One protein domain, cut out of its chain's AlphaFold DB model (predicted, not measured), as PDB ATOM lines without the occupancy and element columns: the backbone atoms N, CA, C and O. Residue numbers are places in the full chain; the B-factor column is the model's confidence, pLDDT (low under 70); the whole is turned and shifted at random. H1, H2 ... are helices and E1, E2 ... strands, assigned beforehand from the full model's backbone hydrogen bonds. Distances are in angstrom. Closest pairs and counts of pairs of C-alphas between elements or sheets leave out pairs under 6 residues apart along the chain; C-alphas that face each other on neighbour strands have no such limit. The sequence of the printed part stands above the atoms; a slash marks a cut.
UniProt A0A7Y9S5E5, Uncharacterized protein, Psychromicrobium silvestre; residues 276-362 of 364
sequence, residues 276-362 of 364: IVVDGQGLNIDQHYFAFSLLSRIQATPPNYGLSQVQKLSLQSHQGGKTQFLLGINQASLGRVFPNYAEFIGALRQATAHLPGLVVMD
ATOM      1  N   ILE A 276     -38.799 -47.449  15.286       90.69
ATOM      2  CA  ILE A 276     -37.738 -47.294  14.298       90.69
ATOM      3  C   ILE A 276     -36.782 -48.458  14.468       90.69
ATOM      4  O   ILE A 276     -36.274 -48.702  15.558       90.69
ATOM      5  N   VAL A 277     -36.527 -49.169  13.386       91.06
ATOM      6  CA  VAL A 277     -35.535 -50.233  13.342       91.06
ATOM      7  C   VAL A 277     -34.425 -49.803  12.404       91.06
ATOM      8  O   VAL A 277     -34.689 -49.429  11.258       91.06
ATOM      9  N   VAL A 278     -33.194 -49.885  12.894       90.25
ATOM     10  CA  VAL A 278     -31.993 -49.712  12.077       90.25
ATOM     11  C   VAL A 278     -31.441 -51.093  11.753       90.25
ATOM     12  O   VAL A 278     -31.186 -51.888  12.659       90.25
ATOM     13  N   ASP A 279     -31.288 -51.372  10.464       88.38
ATOM     14  CA  ASP A 279     -30.657 -52.581   9.937       88.38
ATOM     15  C   ASP A 279     -29.444 -52.196   9.072       88.38
ATOM     16  O   ASP A 279     -29.276 -51.031   8.705       88.38
ATOM     17  N   GLY A 280     -28.600 -53.162   8.713       84.38
ATOM     18  CA  GLY A 280     -27.427 -52.927   7.865       84.38
ATOM     19  C   GLY A 280     -27.776 -52.470   6.444       84.38
ATOM     20  O   GLY A 280     -26.966 -51.809   5.800       84.38
ATOM     21  N   GLN A 281     -28.981 -52.786   5.958       86.50
ATOM     22  CA  GLN A 281     -29.420 -52.482   4.590       86.50
ATOM     23  C   GLN A 281     -30.430 -51.327   4.491       86.50
ATOM     24  O   GLN A 281     -30.706 -50.838   3.388       86.50
ATOM     25  N   GLY A 282     -30.986 -50.863   5.614       90.62
ATOM     26  CA  GLY A 282     -32.006 -49.823   5.586       90.62
ATOM     27  C   GLY A 282     -32.619 -49.468   6.935       90.62
ATOM     28  O   GLY A 282     -32.205 -49.928   8.000       90.62
ATOM     29  N   LEU A 283     -33.645 -48.624   6.863       92.00
ATOM     30  CA  LEU A 283     -34.443 -48.156   7.994       92.00
ATOM     31  C   LEU A 283     -35.873 -48.660   7.866       92.00
ATOM     32  O   LEU A 283     -36.499 -48.460   6.830       92.00
ATOM     33  N   ASN A 284     -36.430 -49.240   8.924       91.94
ATOM     34  CA  ASN A 284     -37.861 -49.533   8.991       91.94
ATOM     35  C   ASN A 284     -38.526 -48.588   9.996       91.94
ATOM     36  O   ASN A 284     -38.156 -48.579  11.169       91.94
ATOM     37  N   ILE A 285     -39.477 -47.777   9.535       91.69
ATOM     38  CA  ILE A 285     -40.206 -46.799  10.351       91.69
ATOM     39  C   ILE A 285     -41.691 -47.135  10.262       91.69
ATOM     40  O   ILE A 285     -42.263 -47.043   9.179       91.69
ATOM     41  N   ASP A 286     -42.315 -47.523  11.379       88.00
ATOM     42  CA  ASP A 286     -43.734 -47.913  11.436       88.00
ATOM     43  C   ASP A 286     -44.164 -48.804  10.248       88.00
ATOM     44  O   ASP A 286     -45.119 -48.502   9.534       88.00
ATOM     45  N   GLN A 287     -43.415 -49.890  10.019       86.06
ATOM     46  CA  GLN A 287     -43.633 -50.891   8.957       86.06
ATOM     47  C   GLN A 287     -43.279 -50.445   7.528       86.06
ATOM     48  O   GLN A 287     -43.399 -51.243   6.601       86.06
ATOM     49  N   HIS A 288     -42.784 -49.222   7.332       89.69
ATOM     50  CA  HIS A 288     -42.304 -48.747   6.036       89.69
ATOM     51  C   HIS A 288     -40.788 -48.904   5.953       89.69
ATOM     52  O   HIS A 288     -40.046 -48.291   6.725       89.69
ATOM     53  N   TYR A 289     -40.328 -49.728   5.012       91.25
ATOM     54  CA  TYR A 289     -38.910 -49.982   4.795       91.25
ATOM     55  C   TYR A 289     -38.308 -49.004   3.783       91.25
ATOM     56  O   TYR A 289     -38.801 -48.849   2.667       91.25
ATOM     57  N   PHE A 290     -37.206 -48.375   4.173       92.25
ATOM     58  CA  PHE A 290     -36.417 -47.453   3.372       92.25
ATOM     59  C   PHE A 290     -35.012 -48.032   3.200       92.25
ATOM     60  O   PHE A 290     -34.179 -47.943   4.103       92.25
ATOM     61  N   ALA A 291     -34.752 -48.637   2.040       92.38
ATOM     62  CA  ALA A 291     -33.437 -49.177   1.704       92.38
ATOM     63  C   ALA A 291     -32.416 -48.047   1.510       92.38
ATOM     64  O   ALA A 291     -32.708 -47.069   0.817       92.38
ATOM     65  N   PHE A 292     -31.206 -48.192   2.059       91.88
ATOM     66  CA  PHE A 292     -30.169 -47.160   1.931       91.88
ATOM     67  C   PHE A 292     -29.753 -46.903   0.480       91.88
ATOM     68  O   PHE A 292     -29.463 -45.765   0.132       91.88
ATOM     69  N   SER A 293     -29.814 -47.922  -0.380       90.88
ATOM     70  CA  SER A 293     -29.530 -47.806  -1.817       90.88
ATOM     71  C   SER A 293     -30.520 -46.925  -2.586       90.88
ATOM     72  O   SER A 293     -30.199 -46.439  -3.665       90.88
ATOM     73  N   LEU A 294     -31.728 -46.718  -2.052       91.38
ATOM     74  CA  LEU A 294     -32.766 -45.886  -2.673       91.38
ATOM     75  C   LEU A 294     -32.781 -44.458  -2.114       91.38
ATOM     76  O   LEU A 294     -33.490 -43.592  -2.638       91.38
ATOM     77  N   LEU A 295     -32.008 -44.200  -1.059       91.81
ATOM     78  CA  LEU A 295     -31.930 -42.908  -0.399       91.81
ATOM     79  C   LEU A 295     -30.735 -42.119  -0.926       91.81
ATOM     80  O   LEU A 295     -29.600 -42.566  -0.862       91.81
ATOM     81  N   SER A 296     -30.996 -40.895  -1.373       91.38
ATOM     82  CA  SER A 296     -29.947 -39.943  -1.738       91.38
ATOM     83  C   SER A 296     -29.363 -39.244  -0.512       91.38
ATOM     84  O   SER A 296     -28.191 -38.868  -0.510       91.38
ATOM     85  N   ARG A 297     -30.177 -39.037   0.534       92.25
ATOM     86  CA  ARG A 297     -29.756 -38.350   1.761       92.25
ATOM     87  C   ARG A 297     -30.653 -38.682   2.952       92.25
ATOM     88  O   ARG A 297     -31.878 -38.686   2.849       92.25
ATOM     89  N   ILE A 298     -30.040 -38.849   4.115       91.75
ATOM     90  CA  ILE A 298     -30.671 -38.971   5.427       91.75
ATOM     91  C   ILE A 298     -30.265 -37.749   6.246       91.75
ATOM     92  O   ILE A 298     -29.117 -37.613   6.658       91.75
ATOM     93  N   GLN A 299     -31.201 -36.837   6.474       91.31
ATOM     94  CA  GLN A 299     -30.988 -35.659   7.307       91.31
ATOM     95  C   GLN A 299     -31.526 -35.919   8.708       91.31
ATOM     96  O   GLN A 299     -32.720 -36.167   8.875       91.31
ATOM     97  N   ALA A 300     -30.666 -35.829   9.715       88.94
ATOM     98  CA  ALA A 300     -31.063 -35.968  11.111       88.94
ATOM     99  C   ALA A 300     -30.654 -34.733  11.914       88.94
ATOM    100  O   ALA A 300     -29.604 -34.135  11.678       88.94
ATOM    101  N   THR A 301     -31.476 -34.341  12.886       86.62
ATOM    102  CA  THR A 301     -31.083 -33.302  13.845       86.62
ATOM    103  C   THR A 301     -29.951 -33.836  14.733       86.62
ATOM    104  O   THR A 301     -30.073 -34.950  15.243       86.62
ATOM    105  N   PRO A 302     -28.865 -33.089  14.984       79.75
ATOM    106  CA  PRO A 302     -27.825 -33.539  15.903       79.75
ATOM    107  C   PRO A 302     -28.406 -33.886  17.287       79.75
ATOM    108  O   PRO A 302     -29.274 -33.155  17.774       79.75
ATOM    109  N   PRO A 303     -27.913 -34.934  17.978       71.00
ATOM    110  CA  PRO A 303     -28.372 -35.269  19.334       71.00
ATOM    111  C   PRO A 303     -28.137 -34.129  20.338       71.00
ATOM    112  O   PRO A 303     -28.864 -33.993  21.320       71.00
ATOM    113  N   ASN A 304     -27.174 -33.264  20.022       63.69
ATOM    114  CA  ASN A 304     -26.677 -32.167  20.841       63.69
ATOM    115  C   ASN A 304     -27.268 -30.790  20.477       63.69
ATOM    116  O   ASN A 304     -26.826 -29.762  20.998       63.69
ATOM    117  N   TYR A 305     -28.234 -30.740  19.553       58.00
ATOM    118  CA  TYR A 305     -28.839 -29.481  19.117       58.00
ATOM    119  C   TYR A 305     -29.810 -28.923  20.175       58.00
ATOM    120  O   TYR A 305     -30.425 -29.674  20.933       58.00
ATOM    121  N   GLY A 306     -29.875 -27.591  20.271       52.12
ATOM    122  CA  GLY A 306     -30.304 -26.832  21.449       52.12
ATOM    123  C   GLY A 306     -31.598 -27.281  22.146       52.12
ATOM    124  O   GLY A 306     -32.578 -27.714  21.544       52.12
ATOM    125  N   LEU A 307     -31.621 -27.086  23.464       54.12
ATOM    126  CA  LEU A 307     -32.765 -27.355  24.339       54.12
ATOM    127  C   LEU A 307     -33.999 -26.590  23.857       54.12
ATOM    128  O   LEU A 307     -33.961 -25.358  23.830       54.12
ATOM    129  N   SER A 308     -35.081 -27.325  23.576       56.81
ATOM    130  CA  SER A 308     -36.341 -26.898  22.942       56.81
ATOM    131  C   SER A 308     -36.460 -27.062  21.427       56.81
ATOM    132  O   SER A 308     -37.489 -26.655  20.882       56.81
ATOM    133  N   GLN A 309     -35.478 -27.656  20.748       68.19
ATOM    134  CA  GLN A 309     -35.613 -27.988  19.331       68.19
ATOM    135  C   GLN A 309     -36.244 -29.362  19.102       68.19
ATOM    136  O   GLN A 309     -36.256 -30.262  19.945       68.19
ATOM    137  N   VAL A 310     -36.845 -29.459  17.928       77.00
ATOM    138  CA  VAL A 310     -37.583 -30.615  17.455       77.00
ATOM    139  C   VAL A 310     -36.591 -31.572  16.803       77.00
ATOM    140  O   VAL A 310     -35.932 -31.193  15.839       77.00
ATOM    141  N   GLN A 311     -36.503 -32.799  17.310       84.69
ATOM    142  CA  GLN A 311     -35.734 -33.873  16.692       84.69
ATOM    143  C   GLN A 311     -36.479 -34.330  15.440       84.69
ATOM    144  O   GLN A 311     -37.634 -34.763  15.506       84.69
ATOM    145  N   LYS A 312     -35.837 -34.185  14.284       89.00
ATOM    146  CA  LYS A 312     -36.405 -34.515  12.979       89.00
ATOM    147  C   LYS A 312     -35.498 -35.506  12.268       89.00
ATOM    148  O   LYS A 312     -34.276 -35.389  12.331       89.00
ATOM    149  N   LEU A 313     -36.127 -36.421  11.547       90.56
ATOM    150  CA  LEU A 313     -35.484 -37.286  10.570       90.56
ATOM    151  C   LEU A 313     -36.148 -37.034   9.224       90.56
ATOM    152  O   LEU A 313     -37.366 -37.108   9.107       90.56
ATOM    153  N   SER A 314     -35.361 -36.699   8.214       91.56
ATOM    154  CA  SER A 314     -35.834 -36.500   6.853       91.56
ATOM    155  C   SER A 314     -35.092 -37.449   5.930       91.56
ATOM    156  O   SER A 314     -33.869 -37.414   5.849       91.56
ATOM    157  N   LEU A 315     -35.850 -38.269   5.217       92.88
ATOM    158  CA  LEU A 315     -35.350 -39.209   4.227       92.88
ATOM    159  C   LEU A 315     -35.616 -38.623   2.843       92.88
ATOM    160  O   LEU A 315     -36.752 -38.265   2.527       92.88
ATOM    161  N   GLN A 316     -34.570 -38.492   2.039       92.44
ATOM    162  CA  GLN A 316     -34.652 -38.046   0.657       92.44
ATOM    163  C   GLN A 316     -34.345 -39.234  -0.251       92.44
ATOM    164  O   GLN A 316     -33.284 -39.845  -0.144       92.44
ATOM    165  N   SER A 317     -35.290 -39.574  -1.121       90.94
ATOM    166  CA  SER A 317     -35.147 -40.631  -2.123       90.94
ATOM    167  C   SER A 317     -34.390 -40.120  -3.350       90.94
ATOM    168  O   SER A 317     -34.416 -38.922  -3.656       90.94
ATOM    169  N   HIS A 318     -33.736 -41.019  -4.087       87.62
ATOM    170  CA  HIS A 318     -33.190 -40.719  -5.416       87.62
ATOM    171  C   HIS A 318     -34.271 -40.305  -6.425       87.62
ATOM    172  O   HIS A 318     -34.000 -39.518  -7.323       87.62
ATOM    173  N   GLN A 319     -35.513 -40.760  -6.233       86.19
ATOM    174  CA  GLN A 319     -36.657 -40.424  -7.091       86.19
ATOM    175  C   GLN A 319     -37.294 -39.058  -6.750       86.19
ATOM    176  O   GLN A 319     -38.379 -38.739  -7.224       86.19
ATOM    177  N   GLY A 320     -36.655 -38.250  -5.894       79.88
ATOM    178  CA  GLY A 320     -37.107 -36.894  -5.554       79.88
ATOM    179  C   GLY A 320     -38.120 -36.800  -4.405       79.88
ATOM    180  O   GLY A 320     -38.432 -35.700  -3.955       79.88
ATOM    181  N   GLY A 321     -38.598 -37.927  -3.867       86.56
ATOM    182  CA  GLY A 321     -39.482 -37.944  -2.698       86.56
ATOM    183  C   GLY A 321     -38.761 -37.540  -1.405       86.56
ATOM    184  O   GLY A 321     -37.687 -38.065  -1.106       86.56
ATOM    185  N   LYS A 322     -39.358 -36.636  -0.616       89.75
ATOM    186  CA  LYS A 322     -38.882 -36.261   0.726       89.75
ATOM    187  C   LYS A 322     -39.909 -36.659   1.781       89.75
ATOM    188  O   LYS A 322     -41.006 -36.102   1.822       89.75
ATOM    189  N   THR A 323     -39.518 -37.551   2.681       89.56
ATOM    190  CA  THR A 323     -40.358 -38.010   3.791       89.56
ATOM    191  C   THR A 323     -39.778 -37.503   5.100       89.56
ATOM    192  O   THR A 323     -38.603 -37.718   5.384       89.56
ATOM    193  N   GLN A 324     -40.586 -36.817   5.908       89.62
ATOM    194  CA  GLN A 324     -40.136 -36.229   7.168       89.62
ATOM    195  C   GLN A 324     -40.877 -36.832   8.360       89.62
ATOM    196  O   GLN A 324     -42.102 -36.758   8.447       89.62
ATOM    197  N   PHE A 325     -40.103 -37.330   9.316       89.25
ATOM    198  CA  PHE A 325     -40.558 -37.889  10.576       89.25
ATOM    199  C   PHE A 325     -40.175 -36.977  11.732       89.25
ATOM    200  O   PHE A 325     -39.066 -36.431  11.804       89.25
ATOM    201  N   LEU A 326     -41.118 -36.809  12.649       87.31
ATOM    202  CA  LEU A 326     -40.890 -36.087  13.884       87.31
ATOM    203  C   LEU A 326     -40.478 -37.088  14.954       87.31
ATOM    204  O   LEU A 326     -41.298 -37.877  15.387       87.31
ATOM    205  N   LEU A 327     -39.229 -37.080  15.388       84.25
ATOM    206  CA  LEU A 327     -38.744 -38.079  16.339       84.25
ATOM    207  C   LEU A 327     -38.990 -37.678  17.794       84.25
ATOM    208  O   LEU A 327     -39.053 -38.517  18.684       84.25
ATOM    209  N   GLY A 328     -39.185 -36.389  18.046       77.31
ATOM    210  CA  GLY A 328     -39.453 -35.900  19.383       77.31
ATOM    211  C   GLY A 328     -39.195 -34.414  19.507       77.31
ATOM    212  O   GLY A 328     -38.815 -33.730  18.556       77.31
ATOM    213  N   ILE A 329     -39.374 -33.900  20.713       71.69
ATOM    214  CA  ILE A 329     -38.915 -32.566  21.079       71.69
ATOM    215  C   ILE A 329     -37.957 -32.757  22.245       71.69
ATOM    216  O   ILE A 329     -38.343 -33.318  23.271       71.69
ATOM    217  N   ASN A 330     -36.721 -32.275  22.100       61.81
ATOM    218  CA  ASN A 330     -35.729 -32.335  23.167       61.81
ATOM    219  C   ASN A 330     -36.031 -31.235  24.202       61.81
ATOM    220  O   ASN A 330     -35.412 -30.168  24.242       61.81
ATOM    221  N   GLN A 331     -37.092 -31.451  24.978       59.78
ATOM    222  CA  GLN A 331     -37.502 -30.611  26.097       59.78
ATOM    223  C   GLN A 331     -37.453 -31.449  27.368       59.78
ATOM    224  O   GLN A 331     -38.232 -32.385  27.524       59.78
ATOM    225  N   ALA A 332     -36.606 -31.046  28.315       49.38
ATOM    226  CA  ALA A 332     -36.478 -31.697  29.619       49.38
ATOM    227  C   ALA A 332     -37.818 -31.834  30.372       49.38
ATOM    228  O   ALA A 332     -38.007 -32.765  31.142       49.38
ATOM    229  N   SER A 333     -38.789 -30.949  30.106       47.84
ATOM    230  CA  SER A 333     -40.113 -30.984  30.737       47.84
ATOM    231  C   SER A 333     -41.156 -31.853  30.037       47.84
ATOM    232  O   SER A 333     -42.273 -31.947  30.539       47.84
ATOM    233  N   LEU A 334     -40.871 -32.379  28.842       54.16
ATOM    234  CA  LEU A 334     -41.846 -33.168  28.083       54.16
ATOM    235  C   LEU A 334     -41.802 -34.653  28.427       54.16
ATOM    236  O   LEU A 334     -42.721 -35.341  28.032       54.16
ATOM    237  N   GLY A 335     -40.805 -35.147  29.165       56.09
ATOM    238  CA  GLY A 335     -40.448 -36.562  29.075       56.09
ATOM    239  C   GLY A 335     -39.789 -36.820  27.717       56.09
ATOM    240  O   GLY A 335     -40.145 -36.213  26.702       56.09
ATOM    241  N   ARG A 336     -38.749 -37.653  27.682       66.81
ATOM    242  CA  ARG A 336     -38.075 -37.937  26.413       66.81
ATOM    243  C   ARG A 336     -38.985 -38.853  25.597       66.81
ATOM    244  O   ARG A 336     -39.031 -40.042  25.861       66.81
ATOM    245  N   VAL A 337     -39.691 -38.287  24.613       73.19
ATOM    246  CA  VAL A 337     -40.487 -39.045  23.619       73.19
ATOM    247  C   VAL A 337     -39.619 -40.100  22.935       73.19
ATOM    248  O   VAL A 337     -40.085 -41.195  22.635       73.19
ATOM    249  N   PHE A 338     -38.342 -39.767  22.747       81.75
ATOM    250  CA  PHE A 338     -37.324 -40.679  22.269       81.75
ATOM    251  C   PHE A 338     -36.077 -40.610  23.174       81.75
ATOM    252  O   PHE A 338     -35.203 -39.761  22.966       81.75
ATOM    253  N   PRO A 339     -35.997 -41.444  24.228       72.06
ATOM    254  CA  PRO A 339     -34.911 -41.385  25.209       72.06
ATOM    255  C   PRO A 339     -33.555 -41.789  24.623       72.06
ATOM    256  O   PRO A 339     -32.545 -41.184  24.982       72.06
ATOM    257  N   ASN A 340     -33.560 -42.712  23.657       81.81
ATOM    258  CA  ASN A 340     -32.366 -43.337  23.082       81.81
ATOM    259  C   ASN A 340     -31.955 -42.688  21.749       81.81
ATOM    260  O   ASN A 340     -31.348 -43.320  20.889       81.81
ATOM    261  N   TYR A 341     -32.289 -41.409  21.550       84.12
ATOM    262  CA  TYR A 341     -32.005 -40.712  20.294       84.12
ATOM    263  C   TYR A 341     -30.504 -40.675  19.955       84.12
ATOM    264  O   TYR A 341     -30.126 -40.805  18.794       84.12
ATOM    265  N   ALA A 342     -29.636 -40.523  20.961       80.69
ATOM    266  CA  ALA A 342     -28.188 -40.524  20.755       80.69
ATOM    267  C   ALA A 342     -27.676 -41.890  20.264       80.69
ATOM    268  O   ALA A 342     -26.895 -41.943  19.315       80.69
ATOM    269  N   GLU A 343     -28.174 -42.978  20.854       83.06
ATOM    270  CA  GLU A 343     -27.865 -44.353  20.441       83.06
ATOM    271  C   GLU A 343     -28.377 -44.638  19.028       83.06
ATOM    272  O   GLU A 343     -27.654 -45.215  18.222       83.06
ATOM    273  N   PHE A 344     -29.576 -44.154  18.688       87.81
ATOM    274  CA  PHE A 344     -30.119 -44.243  17.332       87.81
ATOM    275  C   PHE A 344     -29.214 -43.564  16.300       87.81
ATOM    276  O   PHE A 344     -28.922 -44.150  15.261       87.81
ATOM    277  N   ILE A 345     -28.728 -42.351  16.582       88.12
ATOM    278  CA  ILE A 345     -27.802 -41.653  15.678       88.12
ATOM    279  C   ILE A 345     -26.461 -42.394  15.566       88.12
ATOM    280  O   ILE A 345     -25.892 -42.447  14.472       88.12
ATOM    281  N   GLY A 346     -25.970 -42.981  16.660       84.69
ATOM    282  CA  GLY A 346     -24.784 -43.841  16.654       84.69
ATOM    283  C   GLY A 346     -24.970 -45.074  15.766       84.69
ATOM    284  O   GLY A 346     -24.183 -45.288  14.845       84.69
ATOM    285  N   ALA A 347     -26.059 -45.817  15.977       86.31
ATOM    286  CA  ALA A 347     -26.416 -47.000  15.197       86.31
ATOM    287  C   ALA A 347     -26.609 -46.670  13.711       86.31
ATOM    288  O   ALA A 347     -26.117 -47.390  12.848       86.31
ATOM    289  N   LEU A 348     -27.260 -45.543  13.401       88.50
ATOM    290  CA  LEU A 348     -27.452 -45.079  12.031       88.50
ATOM    291  C   LEU A 348     -26.112 -44.794  11.341       88.50
ATOM    292  O   LEU A 348     -25.897 -45.244  10.221       88.50
ATOM    293  N   ARG A 349     -25.194 -44.088  12.014       88.00
ATOM    294  CA  ARG A 349     -23.855 -43.806  11.470       88.00
ATOM    295  C   ARG A 349     -23.038 -45.072  11.258       88.00
ATOM    296  O   ARG A 349     -22.329 -45.163  10.261       88.00
ATOM    297  N   GLN A 350     -23.138 -46.025  12.180       85.56
ATOM    298  CA  GLN A 350     -22.466 -47.312  12.061       85.56
ATOM    299  C   GLN A 350     -23.021 -48.114  10.876       85.56
ATOM    300  O   GLN A 350     -22.246 -48.616  10.066       85.56
ATOM    301  N   ALA A 351     -24.348 -48.174  10.728       85.38
ATOM    302  CA  ALA A 351     -25.006 -48.871   9.624       85.38
ATOM    303  C   ALA A 351     -24.646 -48.258   8.261       85.38
ATOM    304  O   ALA A 351     -24.383 -48.986   7.309       85.38
ATOM    305  N   THR A 352     -24.544 -46.929   8.168       87.19
ATOM    306  CA  THR A 352     -24.203 -46.227   6.920       87.19
ATOM    307  C   THR A 352     -22.708 -45.944   6.755       87.19
ATOM    308  O   THR A 352     -22.342 -45.150   5.892       87.19
ATOM    309  N   ALA A 353     -21.823 -46.542   7.561       84.81
ATOM    310  CA  ALA A 353     -20.385 -46.249   7.509       84.81
ATOM    311  C   ALA A 353     -19.757 -46.550   6.132       84.81
ATOM    312  O   ALA A 353     -18.797 -45.899   5.731       84.81
ATOM    313  N   HIS A 354     -20.340 -47.495   5.389       81.06
ATOM    314  CA  HIS A 354     -19.941 -47.873   4.033       81.06
ATOM    315  C   HIS A 354     -20.459 -46.918   2.934       81.06
ATOM    316  O   HIS A 354     -20.043 -47.034   1.785       81.06
ATOM    317  N   LEU A 355     -21.345 -45.968   3.271       83.19
ATOM    318  CA  LEU A 355     -21.953 -44.992   2.353       83.19
ATOM    319  C   LEU A 355     -21.654 -43.558   2.834       83.19
ATOM    320  O   LEU A 355     -22.514 -42.905   3.443       83.19
ATOM    321  N   PRO A 356     -20.431 -43.042   2.602       79.12
ATOM    322  CA  PRO A 356     -20.045 -41.714   3.064       79.12
ATOM    323  C   PRO A 356     -20.936 -40.630   2.441       79.12
ATOM    324  O   PRO A 356     -21.205 -40.626   1.245       79.12
ATOM    325  N   GLY A 357     -21.405 -39.691   3.267       80.88
ATOM    326  CA  GLY A 357     -22.253 -38.573   2.830       80.88
ATOM    327  C   GLY A 357     -23.757 -38.862   2.788       80.88
ATOM    328  O   GLY A 357     -24.535 -37.918   2.629       80.88
ATOM    329  N   LEU A 358     -24.186 -40.113   3.004       87.38
ATOM    330  CA  LEU A 358     -25.609 -40.449   3.080       87.38
ATOM    331  C   LEU A 358     -26.271 -39.790   4.299       87.38
ATOM    332  O   LEU A 358     -27.340 -39.202   4.172       87.38
ATOM    333  N   VAL A 359     -25.631 -39.840   5.470       88.56
ATOM    334  CA  VAL A 359     -26.144 -39.219   6.702       88.56
ATOM    335  C   VAL A 359     -25.557 -37.821   6.872       88.56
ATOM    336  O   VAL A 359     -24.355 -37.654   7.072       88.56
ATOM    337  N   VAL A 360     -26.424 -36.812   6.858       86.88
ATOM    338  CA  VAL A 360     -26.074 -35.404   7.063       86.88
ATOM    339  C   VAL A 360     -26.761 -34.893   8.323       86.88
ATOM    340  O   VAL A 360     -27.950 -35.119   8.547       86.88
ATOM    341  N   MET A 361     -26.005 -34.184   9.155       83.88
ATOM    342  CA  MET A 361     -26.548 -33.542  10.346       83.88
ATOM    343  C   MET A 361     -27.086 -32.159   9.977       83.88
ATOM    344  O   MET A 361     -26.322 -31.306   9.530       83.88
ATOM    345  N   ASP A 362     -28.392 -31.950  10.144       75.81
ATOM    346  CA  ASP A 362     -29.044 -30.672   9.834       75.81
ATOM    347  C   ASP A 362     -28.800 -29.671  10.976       75.81
ATOM    348  O   ASP A 362     -29.353 -29.804  12.074       75.81
TER     349      ASP A 362
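This is residues 276 to 362 of the 364 residues of an uncharacterized protein of Psychromicrobium silvestre (UniProt A0A7Y9S5E5). A four-stranded sheet, E6 E5 E4 E7, has the helix H1 running along one of its faces, and on that same side a small three-stranded sheet, E1 E2 E3, stands off from it, next to H1 and with its strands crossed to the long ones. The long hairpin E5 and E6, with the links at either end of E6, makes the longest axis. The printed part has 87 residues, one named helix and seven named strands, in the order E1 E2 E3 E4 E5 E6 H1 E7; the larger sheet is mixed, the smaller antiparallel, and the class is mixed, helices and strands. It is compact, with a radius of gyration of the C-alphas of 12.8 A, and elongated, spanning 38 by 24 by 24 A.

Find C-alpha 276 at (-37.738, -47.294, 14.298), where E1, residues 276 to 278, begins. E2 follows at residues 282 to 285 and E3 at 288 to 291. E4 is residues 295 to 300, 13.5 A long. Look next for E5, residues 310 to 317, 22.1 A from C-alpha 310 at (-37.583, -30.615, 17.455), and E6, residues 322 to 329, 20.7 A. H1, residues 341 to 351, covers 15.1 A, and E7, residues 359 to 361, ends at C-alpha 361, (-26.548, -33.542, 10.346).

Begin at the larger sheet, where E4, E5 and E6 form a meander, each strand the antiparallel neighbour of the one before. In the hairpin E5 and E6, N 325 and O 313 are 2.8 A apart; in the hairpin E4 and E5, N 299 and O 314 are 2.8 A apart. At the other edge E7 is parallel to E4, with N 360 and O 298 2.8 A apart. H1 is on this sheet at a height of 9.8 A, over E4 and along the strands, at 20 degrees to E4 on the local plane; its closest C-alphas to E7 are Arg 349 and Val 359, 7.0 A apart. E6, H1 and E7 make a split strand-helix-strand unit, two strands running the same way with E5 and E4 between them; its crossover is right-handed. E1, E2 and E3 form a second meander, with N 277 and O 284 2.8 A apart and N 290 and O 283 2.8 A apart. H1 is on this sheet too, and the two make two layers, a helix on one face of a sheet; the closest C-alphas of E1 and H1, Val 278 and Leu 348, are 6.5 A apart. E3 and E5 are only just apart, at 8.4 A. In H1 every O i to N i+4 pair is within hydrogen-bond range.

The two C-alphas farthest apart are those of Gln 319 and Ser 333, at 39.1 A. The printed part has no cut. The link from E6 to H1, 11 residues, is long. Look for pLDDT under 70 at residues 304 to 309 and 330 to 336; the mean of the printed part is 82.1.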